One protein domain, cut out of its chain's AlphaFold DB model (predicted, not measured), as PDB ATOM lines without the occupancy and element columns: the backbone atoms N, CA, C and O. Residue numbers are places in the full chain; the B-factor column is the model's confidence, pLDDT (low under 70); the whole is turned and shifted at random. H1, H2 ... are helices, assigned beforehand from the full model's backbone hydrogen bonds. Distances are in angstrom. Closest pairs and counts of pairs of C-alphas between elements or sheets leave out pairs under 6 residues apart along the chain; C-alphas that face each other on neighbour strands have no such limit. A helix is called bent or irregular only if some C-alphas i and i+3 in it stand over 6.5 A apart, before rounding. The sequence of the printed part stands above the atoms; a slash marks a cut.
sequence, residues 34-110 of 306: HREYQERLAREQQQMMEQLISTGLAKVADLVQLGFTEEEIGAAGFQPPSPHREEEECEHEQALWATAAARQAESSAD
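Overview. This is residues 34 to 110 of the 306 residues of an uncharacterized protein of Leptomonas seymouri (UniProt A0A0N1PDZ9). One long helix, H3, sticks out as an arm with its residues 87 to 110, away from a small body made of the later part of H1, the loop of residues 55 to 69 and the short helix H2. H2 packs crosswise on H1, and at the far end of the whole from Asp 110 residues 34 to 41 of H1 also stick out. The printed part has 77 residues, with three named helices in the order H1, H2, H3 and no named strand; the class is all helix. The whole is extended, with a radius of gyration of the C-alphas of 18.4 A and spans of 67 by 25 by 16 A, the length being made by the two free stretches.

Along the chain. H3, the longest helix, has residues 83 to 110 and measures 41.7 A from first to last C-alpha. It begins with C-alpha 83 at (132.889, 157.397, 94.908) and ends with C-alpha 110 at (104.459, 139.339, 119.520). H2 is residues 70 to 75, six residues. H1 is residues 34 to 54, 30.1 A from first to last C-alpha, and begins with C-alpha 34 at (147.590, 136.665, 68.116). None of the three helices is bent or irregular.

Arrangement. H3 touches no helix: it is apart from H1, and it is apart from H2 although the two follow each other in the chain. Residues 87 to 110, which belong to H3, stand free. H1 and H2 touch, with 5 pairs of C-alphas within 8 A, and H1 does so with residues 42 to 49 alone. Their closest C-alphas are those of Gln 46 and Glu 72, 7.7 A apart. Their lines are about perpendicular, at 83 degrees, and their centres are 11.0 A apart. Residues 34 to 41 of H1 stand free. In H1 and H2 every pair of O i and N i+4 is within hydrogen-bond range; in H3 it is 22 of 24.

Size, cuts and confidence. The C-alphas farthest apart are those of His 34 and Asp 110, the first and last printed residues, at 67.2 A. Without the stretches that stand free, the body has 45 residues, spans 31 by 22 by 17 A and has a radius of gyration of 9.9 A, 1.06 times that of a compact globule of as many residues. The printed part has no cut. The link from H1 to H2 is long, with 15 residues, 55 to 69; the link from H2 to H3 is short, with 7 residues. The mean pLDDT of the printed part is 73.0, and residues 80 to 110 are under 70; the mean is 86 in H1, 80 in H2 and 59 in H3.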
ATOM      1  N   HIS A  34     147.570 136.130  66.754       82.62
ATOM      2  CA  HIS A  34     147.590 136.665  68.116       82.62
ATOM      3  C   HIS A  34     146.654 137.868  68.281       82.62
ATOM      4  O   HIS A  34     145.961 137.955  69.290       82.62
ATOM      5  N   ARG A  35     146.572 138.755  67.279       83.00
ATOM      6  CA  ARG A  35     145.605 139.870  67.293       83.00
ATOM      7  C   ARG A  35     144.165 139.368  67.229       83.00
ATOM      8  O   ARG A  35     143.350 139.765  68.050       83.00
ATOM      9  N   GLU A  36     143.877 138.438  66.321       86.69
ATOM     10  CA  GLU A  36     142.551 137.814  66.207       86.69
ATOM     11  C   GLU A  36     142.154 137.085  67.505       86.69
ATOM     12  O   GLU A  36     140.996 137.134  67.920       86.69
ATOM     13  N   TYR A  37     143.116 136.455  68.186       86.94
ATOM     14  CA  TYR A  37     142.902 135.847  69.499       86.94
ATOM     15  C   TYR A  37     142.586 136.886  70.584       86.94
ATOM     16  O   TYR A  37     141.621 136.706  71.322       86.94
ATOM     17  N   GLN A  38     143.354 137.976  70.663       85.12
ATOM     18  CA  GLN A  38     143.116 139.053  71.630       85.12
ATOM     19  C   GLN A  38     141.756 139.723  71.414       85.12
ATOM     20  O   GLN A  38     141.021 139.936  72.372       85.12
ATOM     21  N   GLU A  39     141.373 139.982  70.161       85.69
ATOM     22  CA  GLU A  39     140.052 140.529  69.837       85.69
ATOM     23  C   GLU A  39     138.919 139.580  70.238       85.69
ATOM     24  O   GLU A  39     137.875 140.019  70.720       85.69
ATOM     25  N   ARG A  40     139.109 138.270  70.044       87.94
ATOM     26  CA  ARG A  40     138.118 137.273  70.455       87.94
ATOM     27  C   ARG A  40     137.984 137.214  71.975       87.94
ATOM     28  O   ARG A  40     136.860 137.172  72.462       87.94
ATOM     29  N   LEU A  41     139.106 137.248  72.691       88.56
ATOM     30  CA  LEU A  41     139.132 137.251  74.151       88.56
ATOM     31  C   LEU A  41     138.463 138.510  74.720       88.56
ATOM     32  O   LEU A  41     137.633 138.397  75.614       88.56
ATOM     33  N   ALA A  42     138.746 139.686  74.153       85.00
ATOM     34  CA  ALA A  42     138.127 140.941  74.575       85.00
ATOM     35  C   ALA A  42     136.598 140.917  74.402       85.00
ATOM     36  O   ALA A  42     135.860 141.323  75.299       85.00
ATOM     37  N   ARG A  43     136.096 140.371  73.282       88.62
ATOM     38  CA  ARG A  43     134.647 140.196  73.069       88.62
ATOM     39  C   ARG A  43     134.029 139.212  74.063       88.62
ATOM     40  O   ARG A  43     132.904 139.422  74.500       88.62
ATOM     41  N   GLU A  44     134.745 138.146  74.409       89.75
ATOM     42  CA  GLU A  44     134.286 137.160  75.392       89.75
ATOM     43  C   GLU A  44     134.214 137.762  76.803       89.75
ATOM     44  O   GLU A  44     133.208 137.598  77.492       89.75
ATOM     45  N   GLN A  45     135.229 138.530  77.204       87.44
ATOM     46  CA  GLN A  45     135.229 139.263  78.473       87.44
ATOM     47  C   GLN A  45     134.102 140.300  78.532       87.44
ATOM     48  O   GLN A  45     133.411 140.388  79.545       87.44
ATOM     49  N   GLN A  46     133.863 141.032  77.439       88.00
ATOM     50  CA  GLN A  46     132.750 141.976  77.349       88.00
ATOM     51  C   GLN A  46     131.397 141.281  77.558       88.00
ATOM     52  O   GLN A  46     130.598 141.720  78.383       88.00
ATOM     53  N   GLN A  47     131.160 140.159  76.873       89.50
ATOM     54  CA  GLN A  47     129.924 139.386  77.031       89.50
ATOM     55  C   GLN A  47     129.759 138.842  78.454       89.50
ATOM     56  O   GLN A  47     128.643 138.808  78.971       89.50
ATOM     57  N   MET A  48     130.856 138.444  79.103       87.31
ATOM     58  CA  MET A  48     130.831 138.004  80.497       87.31
ATOM     59  C   MET A  48     130.407 139.143  81.434       87.31
ATOM     60  O   MET A  48     129.514 138.946  82.257       87.31
ATOM     61  N   MET A  49     130.995 140.334  81.287       85.31
ATOM     62  CA  MET A  49     130.624 141.508  82.088       85.31
ATOM     63  C   MET A  49     129.155 141.895  81.875       85.31
ATOM     64  O   MET A  49     128.420 142.078  82.846       85.31
ATOM     65  N   GLU A  50     128.688 141.936  80.625       88.75
ATOM     66  CA  GLU A  50     127.287 142.232  80.293       88.75
ATOM     67  C   GLU A  50     126.312 141.213  80.910       88.75
ATOM     68  O   GLU A  50     125.254 141.586  81.427       88.75
ATOM     69  N   GLN A  51     126.657 139.921  80.903       88.44
ATOM     70  CA  GLN A  51     125.843 138.876  81.531       88.44
ATOM     71  C   GLN A  51     125.797 139.016  83.054       88.44
ATOM     72  O   GLN A  51     124.720 138.908  83.640       88.44
ATOM     73  N   LEU A  52     126.930 139.289  83.703       84.44
ATOM     74  CA  LEU A  52     126.990 139.469  85.156       84.44
ATOM     75  C   LEU A  52     126.142 140.661  85.619       84.44
ATOM     76  O   LEU A  52     125.405 140.547  86.600       84.44
ATOM     77  N   ILE A  53     126.185 141.767  84.875       83.38
ATOM     78  CA  ILE A  53     125.392 142.961  85.186       83.38
ATOM     79  C   ILE A  53     123.906 142.728  84.889       83.38
ATOM     80  O   ILE A  53     123.057 143.011  85.731       83.38
ATOM     81  N   SER A  54     123.562 142.185  83.715       81.69
ATOM     82  CA  SER A  54     122.155 141.991  83.309       81.69
ATOM     83  C   SER A  54     121.406 140.964  84.160       81.69
ATOM     84  O   SER A  54     120.194 141.072  84.335       81.69
ATOM     85  N   THR A  55     122.119 139.991  84.726       80.62
ATOM     86  CA  THR A  55     121.563 139.025  85.685       80.62
ATOM     87  C   THR A  55     121.495 139.567  87.115       80.62
ATOM     88  O   THR A  55     120.945 138.899  87.988       80.62
ATOM     89  N   GLY A  56     122.033 140.768  87.362       76.25
ATOM     90  CA  GLY A  56     122.113 141.376  88.689       76.25
ATOM     91  C   GLY A  56     123.075 140.658  89.638       76.25
ATOM     92  O   GLY A  56     122.994 140.864  90.845       76.25
ATOM     93  N   LEU A  57     123.960 139.802  89.115       72.06
ATOM     94  CA  LEU A  57     124.948 139.062  89.905       72.06
ATOM     95  C   LEU A  57     126.141 139.931  90.313       72.06
ATOM     96  O   LEU A  57     126.801 139.616  91.301       72.06
ATOM     97  N   ALA A  58     126.416 141.002  89.570       80.38
ATOM     98  CA  ALA A  58     127.451 141.974  89.895       80.38
ATOM     99  C   ALA A  58     126.983 143.394  89.561       80.38
ATOM    100  O   ALA A  58     126.396 143.623  88.497       80.38
ATOM    101  N   LYS A  59     127.278 144.363  90.434       79.75
ATOM    102  CA  LYS A  59     127.243 145.781  90.057       79.75
ATOM    103  C   LYS A  59     128.555 146.139  89.348       79.75
ATOM    104  O   LYS A  59     129.562 145.454  89.498       79.75
ATOM    105  N   VAL A  60     128.569 147.244  88.601       77.38
ATOM    106  CA  VAL A  60     129.786 147.724  87.910       77.38
ATOM    107  C   VAL A  60     130.947 147.948  88.894       77.38
ATOM    108  O   VAL A  60     132.088 147.641  88.567       77.38
ATOM    109  N   ALA A  61     130.650 148.403  90.116       72.06
ATOM    110  CA  ALA A  61     131.630 148.578  91.193       72.06
ATOM    111  C   ALA A  61     132.276 147.255  91.660       72.06
ATOM    112  O   ALA A  61     133.425 147.238  92.100       72.06
ATOM    113  N   ASP A  62     131.572 146.129  91.508       77.56
ATOM    114  CA  ASP A  62     132.042 144.816  91.957       77.56
ATOM    115  C   ASP A  62     132.942 144.134  90.916       77.56
ATOM    116  O   ASP A  62     133.656 143.185  91.237       77.56
ATOM    117  N   LEU A  63     132.956 144.612  89.665       78.62
ATOM    118  CA  LEU A  63     133.729 144.000  88.576       78.62
ATOM    119  C   LEU A  63     135.237 144.013  88.849       78.62
ATOM    120  O   LEU A  63     135.923 143.037  88.549       78.62
ATOM    121  N   VAL A  64     135.739 145.070  89.491       81.50
ATOM    122  CA  VAL A  64     137.148 145.154  89.906       81.50
ATOM    123  C   VAL A  64     137.465 144.083  90.957       81.50
ATOM    124  O   VAL A  64     138.510 143.437  90.898       81.50
ATOM    125  N   GLN A  65     136.539 143.823  91.885       81.31
ATOM    126  CA  GLN A  65     136.693 142.783  92.911       81.31
ATOM    127  C   GLN A  65     136.591 141.368  92.321       81.31
ATOM    128  O   GLN A  65     137.211 140.435  92.832       81.31
ATOM    129  N   LEU A  66     135.849 141.215  91.221       78.12
ATOM    130  CA  LEU A  66     135.736 139.974  90.450       78.12
ATOM    131  C   LEU A  66     136.942 139.716  89.530       78.12
ATOM    132  O   LEU A  66     137.026 138.646  88.926       78.12
ATOM    133  N   GLY A  67     137.896 140.650  89.469       80.75
ATOM    134  CA  GLY A  67     139.164 140.491  88.763       80.75
ATOM    135  C   GLY A  67     139.207 141.083  87.355       80.75
ATOM    136  O   GLY A  67     140.174 140.816  86.645       80.75
ATOM    137  N   PHE A  68     138.210 141.878  86.952       83.69
ATOM    138  CA  PHE A  68     138.286 142.672  85.723       83.69
ATOM    139  C   PHE A  68     139.129 143.927  85.946       83.69
ATOM    140  O   PHE A  68     139.042 144.582  86.987       83.69
ATOM    141  N   THR A  69     139.944 144.277  84.958       82.75
ATOM    142  CA  THR A  69     140.744 145.505  84.998       82.75
ATOM    143  C   THR A  69     139.894 146.728  84.655       82.75
ATOM    144  O   THR A  69     138.918 146.642  83.911       82.75
ATOM    145  N   GLU A  70     140.281 147.900  85.162       79.56
ATOM    146  CA  GLU A  70     139.591 149.163  84.858       79.56
ATOM    147  C   GLU A  70     139.552 149.459  83.347       79.56
ATOM    148  O   GLU A  70     138.568 149.997  82.842       79.56
ATOM    149  N   GLU A  71     140.592 149.050  82.613       79.81
ATOM    150  CA  GLU A  71     140.671 149.188  81.157       79.81
ATOM    151  C   GLU A  71     139.662 148.285  80.434       79.81
ATOM    152  O   GLU A  71     139.022 148.730  79.483       79.81
ATOM    153  N   GLU A  72     139.472 147.043  80.892       81.50
ATOM    154  CA  GLU A  72     138.479 146.114  80.334       81.50
ATOM    155  C   GLU A  72     137.049 146.599  80.610       81.50
ATOM    156  O   GLU A  72     136.206 146.590  79.710       81.50
ATOM    157  N   ILE A  73     136.790 147.087  81.826       80.81
ATOM    158  CA  ILE A  73     135.489 147.639  82.229       80.81
ATOM    159  C   ILE A  73     135.167 148.887  81.390       80.81
ATOM    160  O   ILE A  73     134.071 148.999  80.830       80.81
ATOM    161  N   GLY A  74     136.146 149.783  81.224       77.31
ATOM    162  CA  GLY A  74     136.022 150.970  80.380       77.31
ATOM    163  C   GLY A  74     135.854 150.637  78.894       77.31
ATOM    164  O   GLY A  74     135.042 151.264  78.213       77.31
ATOM    165  N   ALA A  75     136.555 149.616  78.388       78.12
ATOM    166  CA  ALA A  75     136.417 149.144  77.009       78.12
ATOM    167  C   ALA A  75     135.033 148.536  76.729       78.12
ATOM    168  O   ALA A  75     134.519 148.664  75.618       78.12
ATOM    169  N   ALA A  76     134.405 147.934  77.741       76.44
ATOM    170  CA  ALA A  76     133.026 147.457  77.677       76.44
ATOM    171  C   ALA A  76     131.977 148.580  77.818       76.44
ATOM    172  O   ALA A  76     130.780 148.319  77.739       76.44
ATOM    173  N   GLY A  77     132.406 149.837  77.988       78.94
ATOM    174  CA  GLY A  77     131.519 150.995  78.095       78.94
ATOM    175  C   GLY A  77     130.865 151.153  79.468       78.94
ATOM    176  O   GLY A  77     129.942 151.957  79.612       78.94
ATOM    177  N   PHE A  78     131.335 150.417  80.476       78.69
ATOM    178  CA  PHE A  78     130.887 150.577  81.851       78.69
ATOM    179  C   PHE A  78     131.792 151.579  82.561       78.69
ATOM    180  O   PHE A  78     133.014 151.469  82.537       78.69
ATOM    181  N   GLN A  79     131.188 152.575  83.204       73.62
ATOM    182  CA  GLN A  79     131.918 153.515  84.041       73.62
ATOM    183  C   GLN A  79     131.634 153.172  85.506       73.62
ATOM    184  O   GLN A  79     130.454 153.066  85.863       73.62
ATOM    185  N   PRO A  80     132.665 152.976  86.351       63.38
ATOM    186  CA  PRO A  80     132.438 152.786  87.774       63.38
ATOM    187  C   PRO A  80     131.674 153.997  88.333       63.38
ATOM    188  O   PRO A  80     131.911 155.129  87.883       63.38
ATOM    189  N   PRO A  81     130.718 153.782  89.254       61.06
ATOM    190  CA  PRO A  81     130.000 154.885  89.876       61.06
ATOM    191  C   PRO A  81     130.988 155.827  90.574       61.06
ATOM    192  O   PRO A  81     132.062 155.424  91.016       61.06
ATOM    193  N   SER A  82     130.650 157.118  90.640       59.81
ATOM    194  CA  SER A  82     131.489 158.071  91.363       59.81
ATOM    195  C   SER A  82     131.557 157.671  92.845       59.81
ATOM    196  O   SER A  82     130.539 157.256  93.400       59.81
ATOM    197  N   PRO A  83     132.707 157.842  93.520       56.66
ATOM    198  CA  PRO A  83     132.889 157.397  94.908       56.66
ATOM    199  C   PRO A  83     131.880 158.024  95.886       56.66
ATOM    200  O   PRO A  83     131.543 157.429  96.899       56.66
ATOM    201  N   HIS A  84     131.325 159.197  95.559       49.84
ATOM    202  CA  HIS A  84     130.264 159.835  96.346       49.84
ATOM    203  C   HIS A  84     128.919 159.101  96.294       49.84
ATOM    204  O   HIS A  84     128.129 159.212  97.223       49.84
ATOM    205  N   ARG A  85     128.650 158.345  95.229       53.03
ATOM    206  CA  ARG A  85     127.406 157.589  95.070       53.03
ATOM    207  C   ARG A  85     127.432 156.263  95.842       53.03
ATOM    208  O   ARG A  85     126.387 155.765  96.241       53.03
ATOM    209  N   GLU A  86     128.621 155.713  96.078       54.66
ATOM    210  CA  GLU A  86     128.804 154.454  96.810       54.66
ATOM    211  C   GLU A  86     128.521 154.603  98.312       54.66
ATOM    212  O   GLU A  86     127.942 153.699  98.915       54.66
ATOM    213  N   GLU A  87     128.863 155.750  98.913       56.25
ATOM    214  CA  GLU A  87     128.528 156.044 100.316       56.25
ATOM    215  C   GLU A  87     127.007 156.136 100.517       56.25
ATOM    216  O   GLU A  87     126.467 155.496 101.418       56.25
ATOM    217  N   GLU A  88     126.297 156.840  99.629       54.91
ATOM    218  CA  GLU A  88     124.840 157.012  99.715       54.91
ATOM    219  C   GLU A  88     124.074 155.689  99.516       54.91
ATOM    220  O   GLU A  88     123.106 155.408 100.230       54.91
ATOM    221  N   GLU A  89     124.509 154.838  98.579       58.09
ATOM    222  CA  GLU A  89     123.882 153.531  98.340       58.09
ATOM    223  C   GLU A  89     124.167 152.540  99.485       58.09
ATOM    224  O   GLU A  89     123.267 151.799  99.892       58.09
ATOM    225  N   CYS A  90     125.369 152.565 100.070       57.66
ATOM    226  CA  CYS A  90     125.729 151.717 101.211       57.66
ATOM    227  C   CYS A  90     124.951 152.100 102.482       57.66
ATOM    228  O   CYS A  90     124.427 151.226 103.181       57.66
ATOM    229  N   GLU A  91     124.805 153.401 102.758       61.81
ATOM    230  CA  GLU A  91     123.987 153.897 103.872       61.81
ATOM    231  C   GLU A  91     122.511 153.511 103.705       61.81
ATOM    232  O   GLU A  91     121.856 153.081 104.664       61.81
ATOM    233  N   HIS A  92     121.990 153.594 102.477       57.97
ATOM    234  CA  HIS A  92     120.612 153.225 102.175       57.97
ATOM    235  C   HIS A  92     120.362 151.718 102.315       57.97
ATOM    236  O   HIS A  92     119.388 151.304 102.955       57.97
ATOM    237  N   GLU A  93     121.250 150.879 101.779       61.12
ATOM    238  CA  GLU A  93     121.144 149.426 101.920       61.12
ATOM    239  C   GLU A  93     121.253 149.016 103.394       61.12
ATOM    240  O   GLU A  93     120.423 148.245 103.884       61.12
ATOM    241  N   GLN A  94     122.192 149.585 104.154       61.69
ATOM    242  CA  GLN A  94     122.342 149.292 105.581       61.69
ATOM    243  C   GLN A  94     121.103 149.701 106.400       61.69
ATOM    244  O   GLN A  94     120.688 148.961 107.301       61.69
ATOM    245  N   ALA A  95     120.450 150.815 106.053       62.59
ATOM    246  CA  ALA A  95     119.176 151.217 106.651       62.59
ATOM    247  C   ALA A  95     118.031 150.237 106.315       62.59
ATOM    248  O   ALA A  95     117.207 149.910 107.180       62.59
ATOM    249  N   LEU A  96     117.995 149.699 105.093       66.00
ATOM    250  CA  LEU A  96     117.023 148.673 104.694       66.00
ATOM    251  C   LEU A  96     117.243 147.347 105.441       66.00
ATOM    252  O   LEU A  96     116.283 146.748 105.933       66.00
ATOM    253  N   TRP A  97     118.493 146.917 105.624       65.44
ATOM    254  CA  TRP A  97     118.813 145.724 106.419       65.44
ATOM    255  C   TRP A  97     118.457 145.900 107.901       65.44
ATOM    256  O   TRP A  97     117.873 144.999 108.512       65.44
ATOM    257  N   ALA A  98     118.737 147.071 108.479       62.84
ATOM    258  CA  ALA A  98     118.399 147.378 109.869       62.84
ATOM    259  C   ALA A  98     116.876 147.410 110.108       62.84
ATOM    260  O   ALA A  98     116.388 146.880 111.110       62.84
ATOM    261  N   THR A  99     116.106 147.970 109.171       64.12
ATOM    262  CA  THR A  99     114.636 148.010 109.263       64.12
ATOM    263  C   THR A  99     113.996 146.637 109.046       64.12
ATOM    264  O   THR A  99     113.036 146.290 109.743       64.12
ATOM    265  N   ALA A 100     114.548 145.805 108.158       66.19
ATOM    266  CA  ALA A 100     114.118 144.416 107.992       66.19
ATOM    267  C   ALA A 100     114.385 143.575 109.256       66.19
ATOM    268  O   ALA A 100     113.510 142.823 109.697       66.19
ATOM    269  N   ALA A 101     115.550 143.752 109.886       64.81
ATOM    270  CA  ALA A 101     115.894 143.081 111.139       64.81
ATOM    271  C   ALA A 101     114.987 143.519 112.305       64.81
ATOM    272  O   ALA A 101     114.532 142.676 113.084       64.81
ATOM    273  N   ALA A 102     114.655 144.811 112.395       64.44
ATOM    274  CA  ALA A 102     113.733 145.335 113.405       64.44
ATOM    275  C   ALA A 102     112.315 144.749 113.261       64.44
ATOM    276  O   ALA A 102     111.736 144.281 114.244       64.44
ATOM    277  N   ARG A 103     111.787 144.662 112.033       60.66
ATOM    278  CA  ARG A 103     110.468 144.055 111.762       60.66
ATOM    279  C   ARG A 103     110.423 142.561 112.087       60.66
ATOM    280  O   ARG A 103     109.423 142.063 112.607       60.66
ATOM    281  N   GLN A 104     111.510 141.830 111.835       59.91
ATOM    282  CA  GLN A 104     111.605 140.426 112.245       59.91
ATOM    283  C   GLN A 104     111.651 140.278 113.773       59.91
ATOM    284  O   GLN A 104     110.992 139.386 114.320       59.91
ATOM    285  N   ALA A 105     112.349 141.173 114.479       59.53
ATOM    286  CA  ALA A 105     112.395 141.177 115.939       59.53
ATOM    287  C   ALA A 105     111.019 141.462 116.572       59.53
ATOM    288  O   ALA A 105     110.634 140.754 117.508       59.53
ATOM    289  N   GLU A 106     110.243 142.402 116.023       57.25
ATOM    290  CA  GLU A 106     108.866 142.702 116.460       57.25
ATOM    291  C   GLU A 106     107.923 141.502 116.276       57.25
ATOM    292  O   GLU A 106     107.217 141.123 117.214       57.25
ATOM    293  N   SER A 107     108.004 140.802 115.136       55.81
ATOM    294  CA  SER A 107     107.215 139.579 114.902       55.81
ATOM    295  C   SER A 107     107.523 138.466 115.921       55.81
ATOM    296  O   SER A 107     106.636 137.723 116.357       55.81
ATOM    297  N   SER A 108     108.783 138.378 116.367       52.66
ATOM    298  CA  SER A 108     109.227 137.402 117.365       52.66
ATOM    299  C   SER A 108     108.790 137.770 118.792       52.66
ATOM    300  O   SER A 108     108.534 136.881 119.616       52.66
ATOM    301  N   ALA A 109     108.666 139.070 119.086       54.88
ATOM    302  CA  ALA A 109     108.206 139.588 120.370       54.88
ATOM    303  C   ALA A 109     106.695 139.367 120.551       54.88
ATOM    304  O   ALA A 109     106.263 138.885 121.608       54.88
ATOM    305  N   ASP A 110     105.904 139.596 119.502       52.50
ATOM    306  CA  ASP A 110     104.459 139.339 119.520       52.50
ATOM    307  C   ASP A 110     104.127 137.843 119.606       52.50
ATOM    308  O   ASP A 110     103.231 137.441 120.359       52.50
TER     309      ASP A 110